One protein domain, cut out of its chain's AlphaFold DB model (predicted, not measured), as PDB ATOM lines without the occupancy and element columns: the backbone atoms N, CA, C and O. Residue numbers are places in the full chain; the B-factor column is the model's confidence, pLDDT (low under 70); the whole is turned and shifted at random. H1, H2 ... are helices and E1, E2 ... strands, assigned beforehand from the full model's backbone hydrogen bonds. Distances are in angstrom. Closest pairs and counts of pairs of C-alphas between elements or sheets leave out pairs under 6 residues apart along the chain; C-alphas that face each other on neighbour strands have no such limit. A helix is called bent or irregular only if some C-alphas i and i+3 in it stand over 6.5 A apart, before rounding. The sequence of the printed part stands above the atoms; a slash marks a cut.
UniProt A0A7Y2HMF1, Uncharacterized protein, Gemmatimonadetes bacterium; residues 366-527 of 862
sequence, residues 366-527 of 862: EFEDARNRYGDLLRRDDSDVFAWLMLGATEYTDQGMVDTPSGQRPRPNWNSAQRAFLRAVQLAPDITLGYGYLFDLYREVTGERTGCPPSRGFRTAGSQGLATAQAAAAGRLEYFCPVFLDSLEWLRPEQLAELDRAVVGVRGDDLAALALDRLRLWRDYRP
ATOM      1  N   GLU A 366      21.992 -20.545 -40.806       88.56
ATOM      2  CA  GLU A 366      22.150 -20.490 -42.266       88.56
ATOM      3  C   GLU A 366      21.659 -19.125 -42.803       88.56
ATOM      4  O   GLU A 366      20.837 -19.043 -43.716       88.56
ATOM      5  N   PHE A 367      22.155 -18.020 -42.229       90.12
ATOM      6  CA  PHE A 367      21.626 -16.665 -42.465       90.12
ATOM      7  C   PHE A 367      21.620 -16.231 -43.937       90.12
ATOM      8  O   PHE A 367      20.796 -15.418 -44.335       90.12
ATOM      9  N   GLU A 368      22.521 -16.755 -44.767       90.31
ATOM     10  CA  GLU A 368      22.546 -16.444 -46.200       90.31
ATOM     11  C   GLU A 368      21.401 -17.112 -46.968       90.31
ATOM     12  O   GLU A 368      20.765 -16.458 -47.793       90.31
ATOM     13  N   ASP A 369      21.080 -18.371 -46.652       89.69
ATOM     14  CA  ASP A 369      19.908 -19.055 -47.209       89.69
ATOM     15  C   ASP A 369      18.619 -18.373 -46.727       89.69
ATOM     16  O   ASP A 369      17.747 -18.064 -47.537       89.69
ATOM     17  N   ALA A 370      18.540 -18.026 -45.435       93.88
ATOM     18  CA  ALA A 370      17.415 -17.270 -44.882       93.88
ATOM     19  C   ALA A 370      17.227 -15.913 -45.584       93.88
ATOM     20  O   ALA A 370      16.125 -15.599 -46.038       93.88
ATOM     21  N   ARG A 371      18.310 -15.137 -45.749       94.94
ATOM     22  CA  ARG A 371      18.313 -13.840 -46.446       94.94
ATOM     23  C   ARG A 371      17.791 -13.975 -47.873       94.94
ATOM     24  O   ARG A 371      16.920 -13.208 -48.278       94.94
ATOM     25  N   ASN A 372      18.288 -14.960 -48.619       94.56
ATOM     26  CA  ASN A 372      17.864 -15.194 -49.997       94.56
ATOM     27  C   ASN A 372      16.381 -15.580 -50.071       94.56
ATOM     28  O   ASN A 372      15.650 -15.027 -50.888       94.56
ATOM     29  N   ARG A 373      15.903 -16.461 -49.183       94.94
ATOM     30  CA  ARG A 373      14.497 -16.898 -49.161       94.94
ATOM     31  C   ARG A 373      13.527 -15.789 -48.765       94.94
ATOM     32  O   ARG A 373      12.480 -15.659 -49.395       94.94
ATOM     33  N   TYR A 374      13.857 -14.981 -47.757       96.12
ATOM     34  CA  TYR A 374      13.036 -13.816 -47.423       96.12
ATOM     35  C   TYR A 374      13.076 -12.769 -48.542       96.12
ATOM     36  O   TYR A 374      12.041 -12.199 -48.876       96.12
ATOM     37  N   GLY A 375      14.223 -12.582 -49.201       94.31
ATOM     38  CA  GLY A 375      14.318 -11.765 -50.412       94.31
ATOM     39  C   GLY A 375      13.431 -12.276 -51.556       94.31
ATOM     40  O   GLY A 375      12.778 -11.482 -52.226       94.31
ATOM     41  N   ASP A 376      13.352 -13.592 -51.769       89.56
ATOM     42  CA  ASP A 376      12.474 -14.209 -52.773       89.56
ATOM     43  C   ASP A 376      10.992 -13.999 -52.468       89.56
ATOM     44  O   ASP A 376      10.218 -13.710 -53.381       89.56
ATOM     45  N   LEU A 377      10.606 -14.129 -51.195       86.38
ATOM     46  CA  LEU A 377       9.258 -13.814 -50.729       86.38
ATOM     47  C   LEU A 377       8.910 -12.353 -51.032       86.38
ATOM     48  O   LEU A 377       7.889 -12.094 -51.656       86.38
ATOM     49  N   LEU A 378       9.801 -11.421 -50.696       90.25
ATOM     50  CA  LEU A 378       9.584  -9.986 -50.899       90.25
ATOM     51  C   LEU A 378       9.598  -9.554 -52.368       90.25
ATOM     52  O   LEU A 378       8.932  -8.591 -52.732       90.25
ATOM     53  N   ARG A 379      10.325 -10.267 -53.238       86.31
ATOM     54  CA  ARG A 379      10.249 -10.055 -54.693       86.31
ATOM     55  C   ARG A 379       8.905 -10.478 -55.284       86.31
ATOM     56  O   ARG A 379       8.545  -9.985 -56.348       86.31
ATOM     57  N   ARG A 380       8.200 -11.410 -54.634       80.94
ATOM     58  CA  ARG A 380       6.864 -11.875 -55.040       80.94
ATOM     59  C   ARG A 380       5.756 -11.026 -54.421       80.94
ATOM     60  O   ARG A 380       4.808 -10.682 -55.115       80.94
ATOM     61  N   ASP A 381       5.889 -10.712 -53.137       76.69
ATOM     62  CA  ASP A 381       4.944  -9.926 -52.350       76.69
ATOM     63  C   ASP A 381       5.714  -8.944 -51.457       76.69
ATOM     64  O   ASP A 381       6.173  -9.273 -50.362       76.69
ATOM     65  N   ASP A 382       5.842  -7.705 -51.926       80.94
ATOM     66  CA  ASP A 382       6.508  -6.627 -51.198       80.94
ATOM     67  C   ASP A 382       5.660  -6.056 -50.041       80.94
ATOM     68  O   ASP A 382       6.161  -5.227 -49.270       80.94
ATOM     69  N   SER A 383       4.399  -6.495 -49.902       78.06
ATOM     70  CA  SER A 383       3.550  -6.254 -48.728       78.06
ATOM     71  C   SER A 383       3.650  -7.338 -47.663       78.06
ATOM     72  O   SER A 383       2.975  -7.226 -46.637       78.06
ATOM     73  N   ASP A 384       4.488  -8.361 -47.844       78.94
ATOM     74  CA  ASP A 384       4.681  -9.386 -46.826       78.94
ATOM     75  C   ASP A 384       5.419  -8.810 -45.604       78.94
ATOM     76  O   ASP A 384       6.650  -8.817 -45.508       78.94
ATOM     77  N   VAL A 385       4.637  -8.301 -44.650       84.81
ATOM     78  CA  VAL A 385       5.122  -7.704 -43.399       84.81
ATOM     79  C   VAL A 385       6.047  -8.657 -42.654       84.81
ATOM     80  O   VAL A 385       7.079  -8.247 -42.124       84.81
ATOM     81  N   PHE A 386       5.683  -9.937 -42.627       87.12
ATOM     82  CA  PHE A 386       6.419 -10.941 -41.884       87.12
ATOM     83  C   PHE A 386       7.761 -11.251 -42.555       87.12
ATOM     84  O   PHE A 386       8.773 -11.406 -41.876       87.12
ATOM     85  N   ALA A 387       7.806 -11.268 -43.890       92.38
ATOM     86  CA  ALA A 387       9.057 -11.439 -44.623       92.38
ATOM     87  C   ALA A 387       9.994 -10.240 -44.424       92.38
ATOM     88  O   ALA A 387      11.193 -10.443 -44.235       92.38
ATOM     89  N   TRP A 388       9.467  -9.009 -44.388       94.81
ATOM     90  CA  TRP A 388      10.254  -7.822 -44.031       94.81
ATOM     91  C   TRP A 388      10.815  -7.920 -42.616       94.81
ATOM     92  O   TRP A 388      12.015  -7.740 -42.410       94.81
ATOM     93  N   LEU A 389       9.970  -8.262 -41.643       92.12
ATOM     94  CA  LEU A 389      10.385  -8.421 -40.255       92.12
ATOM     95  C   LEU A 389      11.505  -9.458 -40.114       92.12
ATOM     96  O   LEU A 389      12.526  -9.191 -39.482       92.12
ATOM     97  N   MET A 390      11.339 -10.629 -40.725       93.88
ATOM     98  CA  MET A 390      12.298 -11.720 -40.586       93.88
ATOM     99  C   MET A 390      13.555 -11.537 -41.441       93.88
ATOM    100  O   MET A 390      14.625 -11.994 -41.035       93.88
ATOM    101  N   LEU A 391      13.486 -10.818 -42.567       96.25
ATOM    102  CA  LEU A 391      14.683 -10.335 -43.261       96.25
ATOM    103  C   LEU A 391      15.480  -9.402 -42.346       96.25
ATOM    104  O   LEU A 391      16.695  -9.553 -42.221       96.25
ATOM    105  N   GLY A 392      14.792  -8.482 -41.665       94.38
ATOM    106  CA  GLY A 392      15.416  -7.604 -40.683       94.38
ATOM    107  C   GLY A 392      16.065  -8.383 -39.541       94.38
ATOM    108  O   GLY A 392      17.231  -8.152 -39.234       94.38
ATOM    109  N   ALA A 393      15.353  -9.360 -38.974       92.12
ATOM    110  CA  ALA A 393      15.867 -10.240 -37.923       92.12
ATOM    111  C   ALA A 393      17.089 -11.047 -38.393       92.12
ATOM    112  O   ALA A 393      18.069 -11.173 -37.667       92.12
ATOM    113  N   THR A 394      17.066 -11.540 -39.636       93.56
ATOM    114  CA  THR A 394      18.193 -12.255 -40.252       93.56
ATOM    115  C   THR A 394      19.434 -11.364 -40.314       93.56
ATOM    116  O   THR A 394      20.509 -11.781 -39.894       93.56
ATOM    117  N   GLU A 395      19.293 -10.128 -40.801       93.56
ATOM    118  CA  GLU A 395      20.403  -9.171 -40.895       93.56
ATOM    119  C   GLU A 395      20.869  -8.659 -39.531       93.56
ATOM    120  O   GLU A 395      22.047  -8.364 -39.351       93.56
ATOM    121  N   TYR A 396      19.962  -8.544 -38.565       90.19
ATOM    122  CA  TYR A 396      20.291  -8.122 -37.210       90.19
ATOM    123  C   TYR A 396      21.062  -9.207 -36.447       90.19
ATOM    124  O   TYR A 396      22.020  -8.897 -35.740       90.19
ATOM    125  N   THR A 397      20.677 -10.475 -36.608       86.12
ATOM    126  CA  THR A 397      21.202 -11.604 -35.826       86.12
ATOM    127  C   THR A 397      22.447 -12.247 -36.438       86.12
ATOM    128  O   THR A 397      23.253 -12.806 -35.695       86.12
ATOM    129  N   ASP A 398      22.659 -12.139 -37.752       88.19
ATOM    130  CA  ASP A 398      23.821 -12.717 -38.439       88.19
ATOM    131  C   ASP A 398      25.153 -12.244 -37.823       88.19
ATOM    132  O   ASP A 398      25.471 -11.062 -37.780       88.19
ATOM    133  N   GLN A 399      25.950 -13.199 -37.340       84.06
ATOM    134  CA  GLN A 399      27.276 -12.972 -36.748       84.06
ATOM    135  C   GLN A 399      28.411 -13.460 -37.661       84.06
ATOM    136  O   GLN A 399      29.538 -13.634 -37.206       84.06
ATOM    137  N   GLY A 400      28.137 -13.759 -38.930       85.38
ATOM    138  CA  GLY A 400      29.158 -14.205 -39.877       85.38
ATOM    139  C   GLY A 400      30.071 -13.070 -40.341       85.38
ATOM    140  O   GLY A 400      29.669 -11.907 -40.385       85.38
ATOM    141  N   MET A 401      31.290 -13.419 -40.751       87.56
ATOM    142  CA  MET A 401      32.182 -12.536 -41.504       87.56
ATOM    143  C   MET A 401      32.320 -12.974 -42.958       87.56
ATOM    144  O   MET A 401      32.105 -14.136 -43.305       87.56
ATOM    145  N   VAL A 402      32.700 -12.020 -43.802       87.81
ATOM    146  CA  VAL A 402      33.026 -12.229 -45.211       87.81
ATOM    147  C   VAL A 402      34.414 -11.666 -45.510       87.81
ATOM    148  O   VAL A 402      34.784 -10.598 -45.012       87.81
ATOM    149  N   ASP A 403      35.177 -12.390 -46.326       86.06
ATOM    150  CA  ASP A 403      36.484 -11.941 -46.797       86.06
ATOM    151  C   ASP A 403      36.326 -10.820 -47.834       86.06
ATOM    152  O   ASP A 403      35.497 -10.886 -48.745       86.06
ATOM    153  N   THR A 404      37.148  -9.779 -47.717       83.56
ATOM    154  CA  THR A 404      37.250  -8.686 -48.690       83.56
ATOM    155  C   THR A 404      38.713  -8.410 -49.032       83.56
ATOM    156  O   THR A 404      39.601  -8.810 -48.275       83.56
ATOM    157  N   PRO A 405      39.009  -7.688 -50.133       81.94
ATOM    158  CA  PRO A 405      40.384  -7.314 -50.471       81.94
ATOM    159  C   PRO A 405      41.121  -6.545 -49.361       81.94
ATOM    160  O   PRO A 405      42.344  -6.611 -49.286       81.94
ATOM    161  N   SER A 406      40.390  -5.832 -48.498       79.31
ATOM    162  CA  SER A 406      40.913  -5.060 -47.363       79.31
ATOM    163  C   SER A 406      40.916  -5.824 -46.029       79.31
ATOM    164  O   SER A 406      41.225  -5.229 -45.001       79.31
ATOM    165  N   GLY A 407      40.561  -7.114 -46.017       82.12
ATOM    166  CA  GLY A 407      40.475  -7.948 -44.811       82.12
ATOM    167  C   GLY A 407      39.072  -8.505 -44.550       82.12
ATOM    168  O   GLY A 407      38.202  -8.466 -45.418       82.12
ATOM    169  N   GLN A 408      38.837  -9.044 -43.355       84.62
ATOM    170  CA  GLN A 408      37.518  -9.549 -42.960       84.62
ATOM    171  C   GLN A 408      36.622  -8.422 -42.445       84.62
ATOM    172  O   GLN A 408      37.071  -7.547 -41.696       84.62
ATOM    173  N   ARG A 409      35.347  -8.467 -42.844       88.44
ATOM    174  CA  ARG A 409      34.296  -7.572 -42.345       88.44
ATOM    175  C   ARG A 409      33.056  -8.364 -41.928       88.44
ATOM    176  O   ARG A 409      32.826  -9.445 -42.482       88.44
ATOM    177  N   PRO A 410      32.212  -7.816 -41.040       90.88
ATOM    178  CA  PRO A 410      30.907  -8.387 -40.757       90.88
ATOM    179  C   PRO A 410      30.089  -8.562 -42.041       90.88
ATOM    180  O   PRO A 410      30.005  -7.663 -42.886       90.88
ATOM    181  N   ARG A 411      29.497  -9.747 -42.185       90.56
ATOM    182  CA  ARG A 411      28.508 -10.061 -43.213       90.56
ATOM    183  C   ARG A 411      27.165  -9.340 -43.019       90.56
ATOM    184  O   ARG A 411      26.625  -8.941 -44.054       90.56
ATOM    185  N   PRO A 412      26.599  -9.163 -41.801       90.81
ATOM    186  CA  PRO A 412      25.294  -8.516 -41.671       90.81
ATOM    187  C   PRO A 412      25.283  -7.079 -42.178       90.81
ATOM    188  O   PRO A 412      26.251  -6.331 -42.013       90.81
ATOM    189  N   ASN A 413      24.130  -6.661 -42.698       91.69
ATOM    190  CA  ASN A 413      23.881  -5.279 -43.079       91.69
ATOM    191  C   ASN A 413      22.781  -4.655 -42.213       91.69
ATOM    192  O   ASN A 413      21.593  -4.771 -42.509       91.69
ATOM    193  N   TRP A 414      23.171  -3.918 -41.176       92.62
ATOM    194  CA  TRP A 414      22.211  -3.271 -40.281       92.62
ATOM    195  C   TRP A 414      21.429  -2.114 -40.908       92.62
ATOM    196  O   TRP A 414      20.309  -1.856 -40.478       92.62
ATOM    197  N   ASN A 415      21.919  -1.486 -41.983       94.12
ATOM    198  CA  ASN A 415      21.077  -0.576 -42.772       94.12
ATOM    199  C   ASN A 415      19.940  -1.339 -43.463       94.12
ATOM    200  O   ASN A 415      18.827  -0.829 -43.588       94.12
ATOM    201  N   SER A 416      20.208  -2.570 -43.915       94.31
ATOM    202  CA  SER A 416      19.173  -3.462 -44.445       94.31
ATOM    203  C   SER A 416      18.187  -3.857 -43.347       94.31
ATOM    204  O   SER A 416      16.982  -3.734 -43.555       94.31
ATOM    205  N   ALA A 417      18.690  -4.219 -42.159       94.50
ATOM    206  CA  ALA A 417      17.853  -4.540 -41.004       94.50
ATOM    207  C   ALA A 417      16.914  -3.384 -40.634       94.50
ATOM    208  O   ALA A 417      15.699  -3.559 -40.592       94.50
ATOM    209  N   GLN A 418      17.464  -2.178 -40.464       93.94
ATOM    210  CA  GLN A 418      16.695  -0.978 -40.145       93.94
ATOM    211  C   GLN A 418      15.623  -0.691 -41.204       93.94
ATOM    212  O   GLN A 418      14.468  -0.459 -40.850       93.94
ATOM    213  N   ARG A 419      15.967  -0.731 -42.501       94.31
ATOM    214  CA  ARG A 419      14.988  -0.530 -43.584       94.31
ATOM    215  C   ARG A 419      13.885  -1.582 -43.564       94.31
ATOM    216  O   ARG A 419      12.727  -1.231 -43.762       94.31
ATOM    217  N   ALA A 420      14.236  -2.839 -43.324       94.94
ATOM    218  CA  ALA A 420      13.285  -3.937 -43.290       94.94
ATOM    219  C   ALA A 420      12.303  -3.797 -42.115       94.94
ATOM    220  O   ALA A 420      11.093  -3.869 -42.320       94.94
ATOM    221  N   PHE A 421      12.794  -3.476 -40.913       93.25
ATOM    222  CA  PHE A 421      11.937  -3.191 -39.759       93.25
ATOM    223  C   PHE A 421      11.061  -1.958 -39.978       93.25
ATOM    224  O   PHE A 421       9.860  -2.011 -39.721       93.25
ATOM    225  N   LEU A 422      11.626  -0.872 -40.519       91.44
ATOM    226  CA  LEU A 422      10.863   0.327 -40.871       91.44
ATOM    227  C   LEU A 422       9.760   0.013 -41.884       91.44
ATOM    228  O   LEU A 422       8.643   0.497 -41.732       91.44
ATOM    229  N   ARG A 423      10.044  -0.810 -42.899       91.06
ATOM    230  CA  ARG A 423       9.042  -1.212 -43.885       91.06
ATOM    231  C   ARG A 423       7.955  -2.085 -43.261       91.06
ATOM    232  O   ARG A 423       6.786  -1.866 -43.559       91.06
ATOM    233  N   ALA A 424       8.314  -3.002 -42.363       89.56
ATOM    234  CA  ALA A 424       7.349  -3.823 -41.638       89.56
ATOM    235  C   ALA A 424       6.372  -2.959 -40.818       89.56
ATOM    236  O   ALA A 424       5.162  -3.085 -40.997       89.56
ATOM    237  N   VAL A 425       6.873  -2.016 -40.009       85.75
ATOM    238  CA  VAL A 425       6.008  -1.126 -39.204       85.75
ATOM    239  C   VAL A 425       5.268  -0.079 -40.040       85.75
ATOM    240  O   VAL A 425       4.248   0.436 -39.602       85.75
ATOM    241  N   GLN A 426       5.744   0.251 -41.243       82.69
ATOM    242  CA  GLN A 426       4.988   1.086 -42.184       82.69
ATOM    243  C   GLN A 426       3.809   0.335 -42.796       82.69
ATOM    244  O   GLN A 426       2.758   0.932 -42.993       82.69
ATOM    245  N   LEU A 427       3.993  -0.945 -43.134       78.00
ATOM    246  CA  LEU A 427       2.954  -1.784 -43.727       78.00
ATOM    247  C   LEU A 427       1.898  -2.210 -42.696       78.00
ATOM    248  O   LEU A 427       0.715  -2.277 -43.028       78.00
ATOM    249  N   ALA A 428       2.321  -2.480 -41.461       77.00
ATOM    250  CA  ALA A 428       1.446  -2.852 -40.354       77.00
ATOM    251  C   ALA A 428       1.929  -2.198 -39.047       77.00
ATOM    252  O   ALA A 428       2.659  -2.814 -38.264       77.00
ATOM    253  N   PRO A 429       1.550  -0.932 -38.792       76.62
ATOM    254  CA  PRO A 429       1.944  -0.225 -37.572       76.62
ATOM    255  C   PRO A 429       1.266  -0.779 -36.312       76.62
ATOM    256  O   PRO A 429       1.593  -0.385 -35.195       76.62
ATOM    257  N   ASP A 430       0.307  -1.684 -36.481       70.06
ATOM    258  CA  ASP A 430      -0.409  -2.396 -35.435       70.06
ATOM    259  C   ASP A 430       0.353  -3.615 -34.900       70.06
ATOM    260  O   ASP A 430       0.042  -4.052 -33.786       70.06
ATOM    261  N   ILE A 431       1.365  -4.093 -35.636       76.38
ATOM    262  CA  ILE A 431       2.252  -5.192 -35.247       76.38
ATOM    263  C   ILE A 431       3.394  -4.650 -34.380       76.38
ATOM    264  O   ILE A 431       4.421  -4.160 -34.862       76.38
ATOM    265  N   THR A 432       3.230  -4.788 -33.063       81.06
ATOM    266  CA  THR A 432       4.216  -4.416 -32.035       81.06
ATOM    267  C   THR A 432       5.584  -5.064 -32.268       81.06
ATOM    268  O   THR A 432       6.620  -4.463 -31.976       81.06
ATOM    269  N   LEU A 433       5.603  -6.268 -32.847       81.50
ATOM    270  CA  LEU A 433       6.817  -7.042 -33.109       81.50
ATOM    271  C   LEU A 433       7.831  -6.342 -34.025       81.50
ATOM    272  O   LEU A 433       9.036  -6.479 -33.812       81.50
ATOM    273  N   GLY A 434       7.382  -5.513 -34.973       81.06
ATOM    274  CA  GLY A 434       8.289  -4.721 -35.811       81.06
ATOM    275  C   GLY A 434       9.005  -3.596 -35.063       81.06
ATOM    276  O   GLY A 434      10.148  -3.266 -35.387       81.06
ATOM    277  N   TYR A 435       8.368  -3.037 -34.034       85.50
ATOM    278  CA  TYR A 435       8.946  -1.969 -33.225       85.50
ATOM    279  C   TYR A 435      10.024  -2.484 -32.269       85.50
ATOM    280  O   TYR A 435      11.040  -1.813 -32.099       85.50
ATOM    281  N   GLY A 436       9.843  -3.681 -31.694       79.81
ATOM    282  CA  GLY A 436      10.799  -4.286 -30.759       79.81
ATOM    283  C   GLY A 436      12.233  -4.308 -31.301       79.81
ATOM    284  O   GLY A 436      13.114  -3.658 -30.737       79.81
ATOM    285  N   TYR A 437      12.459  -4.948 -32.456       81.56
ATOM    286  CA  TYR A 437      13.806  -5.010 -33.046       81.56
ATOM    287  C   TYR A 437      14.340  -3.664 -33.522       81.56
ATOM    288  O   TYR A 437      15.546  -3.431 -33.467       81.56
ATOM    289  N   LEU A 438      13.464  -2.782 -34.005       87.44
ATOM    290  CA  LEU A 438      13.886  -1.454 -34.430       87.44
ATOM    291  C   LEU A 438      14.527  -0.697 -33.258       87.44
ATOM    292  O   LEU A 438      15.581  -0.080 -33.419       87.44
ATOM    293  N   PHE A 439      13.920  -0.782 -32.072       85.44
ATOM    294  CA  PHE A 439      14.435  -0.127 -30.873       85.44
ATOM    295  C   PHE A 439      15.593  -0.876 -30.219       85.44
ATOM    296  O   PHE A 439      16.484  -0.220 -29.678       85.44
ATOM    297  N   ASP A 440      15.651  -2.204 -30.326       80.88
ATOM    298  CA  ASP A 440      16.833  -2.970 -29.922       80.88
ATOM    299  C   ASP A 440      18.060  -2.588 -30.752       80.88
ATOM    300  O   ASP A 440      19.102  -2.270 -30.179       80.88
ATOM    301  N   LEU A 441      17.910  -2.492 -32.078       86.81
ATOM    302  CA  LEU A 441      18.956  -2.008 -32.975       86.81
ATOM    303  C   LEU A 441      19.393  -0.593 -32.590       86.81
ATOM    304  O   LEU A 441      20.585  -0.340 -32.419       86.81
ATOM    305  N   TYR A 442      18.453   0.340 -32.402       86.62
ATOM    306  CA  TYR A 442      18.807   1.702 -31.996       86.62
ATOM    307  C   TYR A 442      19.538   1.734 -30.661       86.62
ATOM    308  O   TYR A 442      20.531   2.448 -30.531       86.62
ATOM    309  N   ARG A 443      19.103   0.944 -29.682       81.25
ATOM    310  CA  ARG A 443      19.747   0.844 -28.372       81.25
ATOM    311  C   ARG A 443      21.152   0.255 -28.468       81.25
ATOM    312  O   ARG A 443      22.040   0.764 -27.792       81.25
ATOM    313  N   GLU A 444      21.375  -0.749 -29.314       80.19
ATOM    314  CA  GLU A 444      22.701  -1.347 -29.516       80.19
ATOM    315  C   GLU A 444      23.671  -0.348 -30.163       80.19
ATOM    316  O   GLU A 444      24.806  -0.233 -29.719       80.19
ATOM    317  N   VAL A 445      23.218   0.456 -31.131       83.19
ATOM    318  CA  VAL A 445      24.056   1.488 -31.777       83.19
ATOM    319  C   VAL A 445      24.355   2.654 -30.839       83.19
ATOM    320  O   VAL A 445      25.440   3.228 -30.855       83.19
ATOM    321  N   THR A 446      23.376   3.040 -30.026       77.19
ATOM    322  CA  THR A 446      23.450   4.289 -29.269       77.19
ATOM    323  C   THR A 446      23.864   4.085 -27.797       77.19
ATOM    324  O   THR A 446      24.078   5.051 -27.069       77.19
ATOM    325  N   GLY A 447      24.009   2.838 -27.347       61.94
ATOM    326  CA  GLY A 447      24.011   2.432 -25.941       61.94
ATOM    327  C   GLY A 447      25.170   2.857 -25.033       61.94
ATOM    328  O   GLY A 447      25.031   2.649 -23.835       61.94
ATOM    329  N   GLU A 448      26.292   3.440 -25.479       54.81
ATOM    330  CA  GLU A 448      27.372   3.816 -24.539       54.81
ATOM    331  C   GLU A 448      28.266   4.984 -24.986       54.81
ATOM    332  O   GLU A 448      28.595   5.145 -26.158       54.81
ATOM    333  N   ARG A 449      28.682   5.808 -24.010       46.66
ATOM    334  CA  ARG A 449      29.416   7.073 -24.208       46.66
ATOM    335  C   ARG A 449      30.947   6.908 -24.257       46.66
ATOM    336  O   ARG A 449      31.646   7.895 -24.474       46.66
ATOM    337  N   THR A 450      31.487   5.708 -24.015       43.41
ATOM    338  CA  THR A 450      32.903   5.529 -23.621       43.41
ATOM    339  C   THR A 450      33.823   4.806 -24.607       43.41
ATOM    340  O   THR A 450      35.003   4.678 -24.293       43.41
ATOM    341  N   GLY A 451      33.385   4.456 -25.823       51.88
ATOM    342  CA  GLY A 451      34.339   4.156 -26.912       51.88
ATOM    343  C   GLY A 451      34.078   2.924 -27.770       51.88
ATOM    344  O   GLY A 451      34.889   2.650 -28.640       51.88
ATOM    345  N   CYS A 452      32.981   2.211 -27.554       53.12
ATOM    346  CA  CYS A 452      32.398   1.199 -28.437       53.12
ATOM    347  C   CYS A 452      31.117   0.750 -27.710       53.12
ATOM    348  O   CYS A 452      31.231   0.420 -26.529       53.12
ATOM    349  N   PRO A 453      29.915   0.745 -28.319       54.31
ATOM    350  CA  PRO A 453      28.785  -0.004 -27.751       54.31
ATOM    351  C   PRO A 453      29.205  -1.472 -27.580       54.31
ATOM    352  O   PRO A 453      30.189  -1.844 -28.220       54.31
ATOM    353  N   PRO A 454      28.533  -2.310 -26.763       56.44
ATOM    354  CA  PRO A 454      29.047  -3.635 -26.405       56.44
ATOM    355  C   PRO A 454      29.517  -4.364 -27.661       56.44
ATOM    356  O   PRO A 454      28.711  -4.716 -28.520       56.44
ATOM    357  N   SER A 455      30.840  -4.471 -27.803       61.28
ATOM    358  CA  SER A 455      31.455  -4.843 -29.067       61.28
ATOM    359  C   SER A 455      30.898  -6.194 -29.482       61.28
ATOM    360  O   SER A 455      30.975  -7.157 -28.710       61.28
ATOM    361  N   ARG A 456      30.302  -6.268 -30.671       74.31
ATOM    362  CA  ARG A 456      29.649  -7.491 -31.119       74.31
ATOM    363  C   ARG A 456      30.702  -8.415 -31.700       74.31
ATOM    364  O   ARG A 456      31.494  -8.007 -32.547       74.31
ATOM    365  N   GLY A 457      30.734  -9.644 -31.195       76.00
ATOM    366  CA  GLY A 457      31.639 -10.680 -31.676       76.00
ATOM    367  C   GLY A 457      31.125 -11.296 -32.975       76.00
ATOM    368  O   GLY A 457      29.973 -11.724 -33.051       76.00
ATOM    369  N   PHE A 458      31.994 -11.369 -33.975       82.00
ATOM    370  CA  PHE A 458      31.741 -11.957 -35.283       82.00
ATOM    371  C   PHE A 458      32.628 -13.173 -35.515       82.00
ATOM    372  O   PHE A 458      33.810 -13.196 -35.172       82.00
ATOM    373  N   ARG A 459      32.046 -14.202 -36.124       75.56
ATOM    374  CA  ARG A 459      32.713 -15.464 -36.428       75.56
ATOM    375  C   ARG A 459      33.484 -15.362 -37.737       75.56
ATOM    376  O   ARG A 459      32.927 -14.994 -38.772       75.56
ATOM    377  N   THR A 460      34.748 -15.767 -37.693       68.06
ATOM    378  CA  THR A 460      35.606 -15.908 -38.876       68.06
ATOM    379  C   THR A 460      35.032 -16.922 -39.876       68.06
ATOM    380  O   THR A 460      34.359 -17.895 -39.503       68.06
ATOM    381  N   ALA A 461      35.257 -16.663 -41.169       57.12
ATOM    382  CA  ALA A 461      34.754 -17.487 -42.264       57.12
ATOM    383  C   ALA A 461      35.274 -18.938 -42.147       57.12
ATOM    384  O   ALA A 461      36.477 -19.160 -42.039       57.12
ATOM    385  N   GLY A 462      34.362 -19.923 -42.146       53.16
ATOM    386  CA  GLY A 462      34.689 -21.362 -42.066       53.16
ATOM    387  C   GLY A 462      33.996 -22.157 -40.948       53.16
ATOM    388  O   GLY A 462      34.066 -23.381 -40.951       53.16
ATOM    389  N   SER A 463      33.284 -21.501 -40.025       50.25
ATOM    390  CA  SER A 463      32.603 -22.130 -38.869       50.25
ATOM    391  C   SER A 463      31.095 -22.395 -39.070       50.25
ATOM    392  O   SER A 463      30.313 -22.351 -38.116       50.25
ATOM    393  N   GLN A 464      30.650 -22.630 -40.311       46.38
ATOM    394  CA  GLN A 464      29.224 -22.837 -40.612       46.38
ATOM    395  C   GLN A 464      28.659 -24.080 -39.890       46.38
ATOM    396  O   GLN A 464      29.285 -25.137 -39.905       46.38
ATOM    397  N   GLY A 465      27.465 -23.954 -39.291       48.03
ATOM    398  CA  GLY A 465      26.654 -25.093 -38.826       48.03
ATOM    399  C   GLY A 465      26.447 -25.261 -37.313       48.03
ATOM    400  O   GLY A 465      25.752 -26.191 -36.917       48.03
ATOM    401  N   LEU A 466      27.006 -24.399 -36.458       44.69
ATOM    402  CA  LEU A 466      26.725 -24.425 -35.013       44.69
ATOM    403  C   LEU A 466      25.620 -23.420 -34.649       44.69
ATOM    404  O   LEU A 466      25.677 -22.265 -35.088       44.69
ATOM    405  N   ALA A 467      24.652 -23.867 -33.838       48.59
ATOM    406  CA  ALA A 467      23.588 -23.041 -33.260       48.59
ATOM    407  C   ALA A 467      24.171 -21.825 -32.515       48.59
ATOM    408  O   ALA A 467      25.289 -21.885 -31.996       48.59
ATOM    409  N   THR A 468      23.414 -20.727 -32.465       51.41
ATOM    410  CA  THR A 468      23.806 -19.395 -31.962       51.41
ATOM    411  C   THR A 468      24.590 -19.427 -30.650       51.41
ATOM    412  O   THR A 468      25.671 -18.839 -30.578       51.41
ATOM    413  N   ALA A 469      24.127 -20.178 -29.650       43.03
ATOM    414  CA  ALA A 469      24.822 -20.295 -28.370       43.03
ATOM    415  C   ALA A 469      26.070 -21.212 -28.396       43.03
ATOM    416  O   ALA A 469      27.084 -20.892 -27.777       43.03
ATOM    417  N   GLN A 470      26.055 -22.324 -29.145       42.75
ATOM    418  CA  GLN A 470      27.200 -23.253 -29.236       42.75
ATOM    419  C   GLN A 470      28.351 -22.694 -30.085       42.75
ATOM    420  O   GLN A 470      29.520 -23.001 -29.849       42.75
ATOM    421  N   ALA A 471      28.041 -21.846 -31.064       43.78
ATOM    422  CA  ALA A 471      29.028 -21.250 -31.953       43.78
ATOM    423  C   ALA A 471      29.877 -20.154 -31.289       43.78
ATOM    424  O   ALA A 471      31.036 -19.973 -31.665       43.78
ATOM    425  N   ALA A 472      29.321 -19.447 -30.298       44.00
ATOM    426  CA  ALA A 472      30.041 -18.439 -29.521       44.00
ATOM    427  C   ALA A 472      31.169 -19.050 -28.667       44.00
ATOM    428  O   ALA A 472      32.160 -18.383 -28.393       44.00
ATOM    429  N   ALA A 473      31.043 -20.329 -28.293       46.28
ATOM    430  CA  ALA A 473      32.004 -21.029 -27.442       46.28
ATOM    431  C   ALA A 473      33.206 -21.633 -28.201       46.28
ATOM    432  O   ALA A 473      34.224 -21.931 -27.583       46.28
ATOM    433  N   ALA A 474      33.114 -21.827 -29.525       45.34
ATOM    434  CA  ALA A 474      34.081 -22.632 -30.286       45.34
ATOM    435  C   ALA A 474      35.005 -21.837 -31.235       45.34
ATOM    436  O   ALA A 474      35.972 -22.398 -31.753       45.34
ATOM    437  N   GLY A 475      34.725 -20.556 -31.501       53.66
ATOM    438  CA  GLY A 475      35.434 -19.759 -32.512       53.66
ATOM    439  C   GLY A 475      36.189 -18.554 -31.948       53.66
ATOM    440  O   GLY A 475      35.753 -17.925 -30.990       53.66
ATOM    441  N   ARG A 476      37.302 -18.177 -32.593       63.91
ATOM    442  CA  ARG A 476      37.921 -16.857 -32.392       63.91
ATOM    443  C   ARG A 476      36.942 -15.797 -32.919       63.91
ATOM    444  O   ARG A 476      36.660 -15.780 -34.119       63.91
ATOM    445  N   LEU A 477      36.418 -14.966 -32.020       73.38
ATOM    446  CA  LEU A 477      35.540 -13.845 -32.352       73.38
ATOM    447  C   LEU A 477      36.379 -12.614 -32.712       73.38
ATOM    448  O   LEU A 477      37.330 -12.287 -32.003       73.38
ATOM    449  N   GLU A 478      36.020 -11.932 -33.798       81.25
ATOM    450  CA  GLU A 478      36.475 -10.565 -34.071       81.25
ATOM    451  C   GLU A 478      35.405  -9.576 -33.621       81.25
ATOM    452  O   GLU A 478      34.220  -9.779 -33.867       81.25
ATOM    453  N   TYR A 479      35.813  -8.503 -32.954       83.75
ATOM    454  CA  TYR A 479      34.893  -7.553 -32.347       83.75
ATOM    455  C   TYR A 479      34.741  -6.304 -33.209       83.75
ATOM    456  O   TYR A 479      35.735  -5.712 -33.628       83.75
ATOM    457  N   PHE A 480      33.495  -5.895 -33.449       87.31
ATOM    458  CA  PHE A 480      33.172  -4.661 -34.162       87.31
ATOM    459  C   PHE A 480      32.162  -3.826 -33.371       87.31
ATOM    460  O   PHE A 480      31.301  -4.348 -32.660       87.31
ATOM    461  N   CYS A 481      32.283  -2.514 -33.519       86.69
ATOM    462  CA  CYS A 481      31.429  -1.495 -32.942       86.69
ATOM    463  C   CYS A 481      30.428  -1.035 -34.007       86.69
ATOM    464  O   CYS A 481      30.861  -0.582 -35.073       86.69
ATOM    465  N   PRO A 482      29.115  -1.123 -33.751       88.62
ATOM    466  CA  PRO A 482      28.144  -0.476 -34.612       88.62
ATOM    467  C   PRO A 482      28.161   1.028 -34.330       88.62
ATOM    468  O   PRO A 482      28.026   1.450 -33.183       88.62
ATOM    469  N   VAL A 483      28.317   1.849 -35.361       87.44
ATOM    470  CA  VAL A 483      28.238   3.309 -35.245       87.44
ATOM    471  C   VAL A 483      27.282   3.875 -36.279       87.44
ATOM    472  O   VAL A 483      27.143   3.338 -37.375       87.44
ATOM    473  N   PHE A 484      26.624   4.974 -35.928       87.69
ATOM    474  CA  PHE A 484      25.857   5.758 -36.883       87.69
ATOM    475  C   PHE A 484      26.684   6.970 -37.294       87.69
ATOM    476  O   PHE A 484      27.036   7.790 -36.448       87.69
ATOM    477  N   LEU A 485      27.016   7.049 -38.580       86.50
ATOM    478  CA  LEU A 485      27.636   8.221 -39.191       86.50
ATOM    479  C   LEU A 485      26.588   8.894 -40.081       86.50
ATOM    480  O   LEU A 485      25.668   9.526 -39.571       86.50
ATOM    481  N   ASP A 486      26.675   8.689 -41.392       84.75
ATOM    482  CA  ASP A 486      25.573   8.961 -42.325       84.75
ATOM    483  C   ASP A 486      24.735   7.692 -42.591       84.75
ATOM    484  O   ASP A 486      23.622   7.748 -43.112       84.75
ATOM    485  N   SER A 487      25.277   6.534 -42.209       89.88
ATOM    486  CA  SER A 487      24.631   5.225 -42.233       89.88
ATOM    487  C   SER A 487      25.145   4.373 -41.066       89.88
ATOM    488  O   SER A 487      26.069   4.779 -40.356       89.88
ATOM    489  N   LEU A 488      24.534   3.209 -40.842       90.56
ATOM    490  CA  LEU A 488      25.019   2.243 -39.858       90.56
ATOM    491  C   LEU A 488      26.261   1.526 -40.387       90.56
ATOM    492  O   LEU A 488      26.194   0.823 -41.397       90.56
ATOM    493  N   GLU A 489      27.375   1.674 -39.684       90.50
ATOM    494  CA  GLU A 489      28.666   1.111 -40.063       90.50
ATOM    495  C   GLU A 489      29.252   0.239 -38.958       90.50
ATOM    496  O   GLU A 489      29.066   0.488 -37.767       90.50
ATOM    497  N   TRP A 490      29.987  -0.792 -39.375       90.56
ATOM    498  CA  TRP A 490      30.767  -1.641 -38.488       90.56
ATOM    499  C   TRP A 490      32.217  -1.188 -38.501       90.56
ATOM    500  O   TRP A 490      32.905  -1.363 -39.507       90.56
ATOM    501  N   LEU A 491      32.690  -0.660 -37.378       88.50
ATOM    502  CA  LEU A 491      34.079  -0.249 -37.218       88.50
ATOM    503  C   LEU A 491      34.788  -1.150 -36.224       88.50
ATOM    504  O   LEU A 491      34.221  -1.539 -35.206       88.50
ATOM    505  N   ARG A 492      36.050  -1.470 -36.492       87.00
ATOM    506  CA  ARG A 492      36.903  -2.089 -35.479       87.00
ATOM    507  C   ARG A 492      37.203  -1.074 -34.366       87.00
ATOM    508  O   ARG A 492      37.215   0.130 -34.649       87.00
ATOM    509  N   PRO A 493      37.487  -1.515 -33.129       83.75
ATOM    510  CA  PRO A 493      37.852  -0.612 -32.039       83.75
ATOM    511  C   PRO A 493      38.991   0.355 -32.400       83.75
ATOM    512  O   PRO A 493      38.948   1.521 -32.014       83.75
ATOM    513  N   GLU A 494      39.968  -0.090 -33.195       83.69
ATOM    514  CA  GLU A 494      41.091   0.749 -33.632       83.69
ATOM    515  C   GLU A 494      40.631   1.850 -34.595       83.69
ATOM    516  O   GLU A 494      41.010   3.006 -34.436       83.69
ATOM    517  N   GLN A 495      39.748   1.518 -35.541       86.44
ATOM    518  CA  GLN A 495      39.174   2.485 -36.487       86.44
ATOM    519  C   GLN A 495      38.282   3.505 -35.770       86.44
ATOM    520  O   GLN A 495      38.260   4.681 -36.121       86.44
ATOM    521  N   LEU A 496      37.554   3.068 -34.741       83.75
ATOM    522  CA  LEU A 496      36.729   3.956 -33.929       83.75
ATOM    523  C   LEU A 496      37.578   4.923 -33.089       83.75
ATOM    524  O   LEU A 496      37.178   6.067 -32.889       83.75
ATOM    525  N   ALA A 497      38.756   4.494 -32.629       82.12
ATOM    526  CA  ALA A 497      39.686   5.351 -31.895       82.12
ATOM    527  C   ALA A 497      40.283   6.478 -32.759       82.12
ATOM    528  O   ALA A 497      40.685   7.507 -32.213       82.12
ATOM    529  N   GLU A 498      40.322   6.302 -34.084       84.94
ATOM    530  CA  GLU A 498      40.779   7.315 -35.047       84.94
ATOM    531  C   GLU A 498      39.714   8.385 -35.348       84.94
ATOM    532  O   GLU A 498      40.050   9.466 -35.838       84.94
ATOM    533  N   LEU A 499      38.438   8.117 -35.049       82.56
ATOM    534  CA  LEU A 499      37.345   9.059 -35.281       82.56
ATOM    535  C   LEU A 499      37.237  10.113 -34.174       82.56
ATOM    536  O   LEU A 499      37.436   9.848 -32.986       82.56
ATOM    537  N   ASP A 500      36.824  11.323 -34.561       80.56
ATOM    538  CA  ASP A 500      36.468  12.360 -33.597       80.56
ATOM    539  C   ASP A 500      35.216  11.933 -32.815       80.56
ATOM    540  O   ASP A 500      34.113  11.815 -33.357       80.56
ATOM    541  N   ARG A 501      35.385  11.736 -31.502       74.44
ATOM    542  CA  ARG A 501      34.299  11.377 -30.579       74.44
ATOM    543  C   ARG A 501      33.152  12.388 -30.605       74.44
ATOM    544  O   ARG A 501      32.018  12.002 -30.331       74.44
ATOM    545  N   ALA A 502      33.422  13.655 -30.927       72.81
ATOM    546  CA  ALA A 502      32.381  14.664 -31.080       72.81
ATOM    547  C   ALA A 502      31.479  14.371 -32.287       72.81
ATOM    548  O   ALA A 502      30.262  14.490 -32.172       72.81
ATOM    549  N   VAL A 503      32.049  13.926 -33.412       75.81
ATOM    550  CA  VAL A 503      31.291  13.573 -34.624       75.81
ATOM    551  C   VAL A 503      30.430  12.337 -34.378       75.81
ATOM    552  O   VAL A 503      29.233  12.364 -34.656       75.81
ATOM    553  N   VAL A 504      31.008  11.285 -33.788       75.50
ATOM    554  CA  VAL A 504      30.267  10.060 -33.431       75.50
ATOM    555  C   VAL A 504      29.141  10.370 -32.439       75.50
ATOM    556  O   VAL A 504      28.036   9.852 -32.575       75.50
ATOM    557  N   GLY A 505      29.389  11.262 -31.472       74.62
ATOM    558  CA  GLY A 505      28.381  11.716 -30.514       74.62
ATOM    559  C   GLY A 505      27.214  12.455 -31.172       74.62
ATOM    560  O   GLY A 505      26.067  12.085 -30.948       74.62
ATOM    561  N   VAL A 506      27.498  13.452 -32.021       77.19
ATOM    562  CA  VAL A 506      26.460  14.234 -32.724       77.19
ATOM    563  C   VAL A 506      25.601  13.337 -33.614       77.19
ATOM    564  O   VAL A 506      24.378  13.430 -33.585       77.19
ATOM    565  N   ARG A 507      26.216  12.418 -34.364       82.44
ATOM    566  CA  ARG A 507      25.468  11.480 -35.213       82.44
ATOM    567  C   ARG A 507      24.671  10.462 -34.397       82.44
ATOM    568  O   ARG A 507      23.534  10.146 -34.739       82.44
ATOM    569  N   GLY A 508      25.213   9.995 -33.274       80.56
ATOM    570  CA  GLY A 508      24.464   9.180 -32.319       80.56
ATOM    571  C   GLY A 508      23.217   9.892 -31.774       80.56
ATOM    572  O   GLY A 508      22.173   9.254 -31.621       80.56
ATOM    573  N   ASP A 509      23.302  11.205 -31.536       81.00
ATOM    574  CA  ASP A 509      22.167  12.035 -31.119       81.00
ATOM    575  C   ASP A 509      21.116  12.177 -32.242       81.00
ATOM    576  O   ASP A 509      19.920  12.085 -31.955       81.00
ATOM    577  N   ASP A 510      21.530  12.302 -33.512       84.12
ATOM    578  CA  ASP A 510      20.620  12.306 -34.676       84.12
ATOM    579  C   ASP A 510      19.800  10.999 -34.747       84.12
ATOM    580  O   ASP A 510      18.574  11.019 -34.899       84.12
ATOM    581  N   LEU A 511      20.457   9.841 -34.574       85.31
ATOM    582  CA  LEU A 511      19.775   8.542 -34.547       85.31
ATOM    583  C   LEU A 511      18.845   8.409 -33.331       85.31
ATOM    584  O   LEU A 511      17.752   7.849 -33.442       85.31
ATOM    585  N   ALA A 512      19.249   8.936 -32.172       84.12
ATOM    586  CA  ALA A 512      18.415   8.941 -30.975       84.12
ATOM    587  C   ALA A 512      17.151   9.800 -31.160       84.12
ATOM    588  O   ALA A 512      16.074   9.389 -30.722       84.12
ATOM    589  N   ALA A 513      17.257  10.949 -31.836       85.44
ATOM    590  CA  ALA A 513      16.114  11.790 -32.187       85.44
ATOM    591  C   ALA A 513      15.156  11.064 -33.143       85.44
ATOM    592  O   ALA A 513      13.954  11.009 -32.882       85.44
ATOM    593  N   LEU A 514      15.690  10.407 -34.182       86.31
ATOM    594  CA  LEU A 514      14.892   9.577 -35.085       86.31
ATOM    595  C   LEU A 514      14.155   8.460 -34.327       86.31
ATOM    596  O   LEU A 514      12.979   8.212 -34.585       86.31
ATOM    597  N   ALA A 515      14.824   7.792 -33.384       87.50
ATOM    598  CA  ALA A 515      14.208   6.762 -32.550       87.50
ATOM    599  C   ALA A 515      13.032   7.315 -31.725       87.50
ATOM    600  O   ALA A 515      11.969   6.694 -31.688       87.50
ATOM    601  N   LEU A 516      13.194   8.494 -31.117       88.94
ATOM    602  CA  LEU A 516      12.134   9.152 -30.349       88.94
ATOM    603  C   LEU A 516      10.920   9.500 -31.217       88.94
ATOM    604  O   LEU A 516       9.786   9.266 -30.799       88.94
ATOM    605  N   ASP A 517      11.137  10.019 -32.424       87.50
ATOM    606  CA  ASP A 517      10.044  10.346 -33.344       87.50
ATOM    607  C   ASP A 517       9.257   9.094 -33.754       87.50
ATOM    608  O   ASP A 517       8.027   9.125 -33.832       87.50
ATOM    609  N   ARG A 518       9.937   7.954 -33.934       86.44
ATOM    610  CA  ARG A 518       9.269   6.670 -34.206       86.44
ATOM    611  C   ARG A 518       8.502   6.132 -33.000       86.44
ATOM    612  O   ARG A 518       7.408   5.607 -33.187       86.44
ATOM    613  N   LEU A 519       9.022   6.289 -31.780       87.75
ATOM    614  CA  LEU A 519       8.293   5.930 -30.557       87.75
ATOM    615  C   LEU A 519       7.022   6.766 -30.384       87.75
ATOM    616  O   LEU A 519       5.978   6.235 -30.010       87.75
ATOM    617  N   ARG A 520       7.093   8.068 -30.685       87.12
ATOM    618  CA  ARG A 520       5.929   8.964 -30.654       87.12
ATOM    619  C   ARG A 520       4.888   8.566 -31.689       87.12
ATOM    620  O   ARG A 520       3.735   8.405 -31.317       87.12
ATOM    621  N   LEU A 521       5.307   8.308 -32.930       82.38
ATOM    622  CA  LEU A 521       4.413   7.813 -33.981       82.38
ATOM    623  C   LEU A 521       3.696   6.529 -33.542       82.38
ATOM    624  O   LEU A 521       2.489   6.398 -33.720       82.38
ATOM    625  N   TRP A 522       4.426   5.590 -32.938       85.12
ATOM    626  CA  TRP A 522       3.840   4.344 -32.458       85.12
ATOM    627  C   TRP A 522       2.830   4.562 -31.328       85.12
ATOM    628  O   TRP A 522       1.743   3.984 -31.353       85.12
ATOM    629  N   ARG A 523       3.156   5.427 -30.360       86.69
ATOM    630  CA  ARG A 523       2.229   5.835 -29.298       86.69
ATOM    631  C   ARG A 523       0.970   6.474 -29.879       86.69
ATOM    632  O   ARG A 523      -0.120   6.131 -29.444       86.69
ATOM    633  N   ASP A 524       1.116   7.380 -30.839       81.88
ATOM    634  CA  ASP A 524      -0.013   8.099 -31.438       81.88
ATOM    635  C   ASP A 524      -0.912   7.147 -32.237       81.88
ATOM    636  O   ASP A 524      -2.128   7.298 -32.247       81.88
ATOM    637  N   TYR A 525      -0.319   6.111 -32.831       75.44
ATOM    638  CA  TYR A 525      -1.041   5.053 -33.526       75.44
ATOM    639  C   TYR A 525      -1.726   4.046 -32.575       75.44
ATOM    640  O   TYR A 525      -2.756   3.462 -32.910       75.44
ATOM    641  N   ARG A 526      -1.185   3.829 -31.367       76.69
ATOM    642  CA  ARG A 526      -1.754   2.946 -30.329       76.69
ATOM    643  C   ARG A 526      -1.860   3.667 -28.978       76.69
ATOM    644  O   ARG A 526      -1.203   3.253 -28.018       76.69
ATOM    645  N   PRO A 527      -2.716   4.696 -28.850       77.81
ATOM    646  CA  PRO A 527      -2.801   5.496 -27.627       77.81
ATOM    647  C   PRO A 527      -3.333   4.696 -26.431       77.81
ATOM    648  O   PRO A 527      -3.050   5.040 -25.286       77.81
TER     649      PRO A 527
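What this domain is: This is residues 366 to 527 of the 862 residues of an uncharacterized protein of Gemmatimonadetes bacterium (UniProt A0A7Y2HMF1). Five helices, H1, H2, H3, H4 and H7, pack side by side, each on the next at a shallow tilt and running opposite ways, and the strands gather at one end of this stack. There a small, strongly twisted sheet of three strands, its long strand E4 passing the ends of H3 and H4 and reaching H7, has the hairpin E1 and E2 near it; short H6 lies over E5, and short H5 is near the E3 end of the sheet. The printed part has 162 residues, with seven named helices and five named strands in the order H1 H2 E1 E2 H3 H4 E3 H5 E4 E5 H6 H7. The sheets, E3 - E4 - E5 and E1 - E2, are antiparallel, and the class is mixed, helices and strands. The whole is compact, with a radius of gyration of the C-alphas of 16.5 A and spans of 45 by 39 by 28 A.

Where its parts are: H1, residues 367 to 380, begins with C-alpha 367 at (21.626, -16.665, -42.465) and is 20.0 A long from first to last C-alpha. H2, residues 385 to 397, measures 18.2 A. The strands E1, residues 401 to 404, and E2, residues 407 to 410, follow. H3, residues 414 to 427, measures 19.6 A, and H4, residues 432 to 446, 21.3 A. H4 is neither bent nor irregular, but only just: C-alphas 434 and 437 are 6.2 A apart. E3 holds residues 456 to 459 and H5 residues 468 to 474. E4, residues 477 to 484, runs 22.3 A from C-alpha 477 at (35.540, -13.845, -32.352). E5 holds residues 488 to 491 and H6 residues 493 to 498. H7, residues 501 to 525, is 36.0 A long and ends with C-alpha 525 at (-1.041, 5.053, -33.526).

How they stand to each other: H2, H3 and H4 form an up and down bundle, each running against the one before it. H2 touches H3 at a shallow tilt of 21 degrees, with the closest C-alphas, Gly 392 and Ala 417, 3.9 A apart. H3 and H4, a helical hairpin, touch at Val 425 and Gly 434, whose C-alphas are closest at 5.4 A. H2 and H4 only just touch, with 3 pairs of C-alphas within 8 A, the closest being Leu 389 and Gly 434 at 6.2 A. H1 and H2, also a helical hairpin, touch at a shallow tilt of 22 degrees, with the C-alphas of Tyr 374 and Ala 387 closest at 5.4 A. H7 touches H4 with residues 508 to 515 alone, opposite ways at a shallow tilt of 15 degrees; the closest C-alphas, Thr 446 and Gly 508, are 5.9 A apart. H1 and H7 are apart. E4 pairs in a staggered way: residues 477 to 480 with E3, where N 458 and O 478 are 2.7 A apart, and residues 481 to 484 with E5, where N 481 and O 491 are 2.7 A apart, within hydrogen-bond range. E4 and E5 are a hairpin, and so are E1 and E2, where N 404 and O 407 are 2.8 A apart. H3, with residues 414 to 418, H4, with 441 to 446, H5, with 471 to 474, and H7, with 503 to 511, only graze the three-stranded sheet. H6 is on it at a height over the sheet of 8.6 A, over E5. In H1, H2, H3, H6 and H7 every O i to N i+4 pair is within hydrogen-bond range; in H4 9 of 11 are, and in H5 0 of 3, with 1 of 4 O i to N i+3 pairs.

The domain as a whole: The C-alphas farthest apart, those of Pro 405 and Pro 527, are 50.5 A apart. The printed part has no cut, and no link is long; H4 to E3 and E3 to H5 are short and the others tight. The mean pLDDT of the printed part is 80.0, with residues 447 to 455 and 460 to 476 under 70; H5 has a mean of 45.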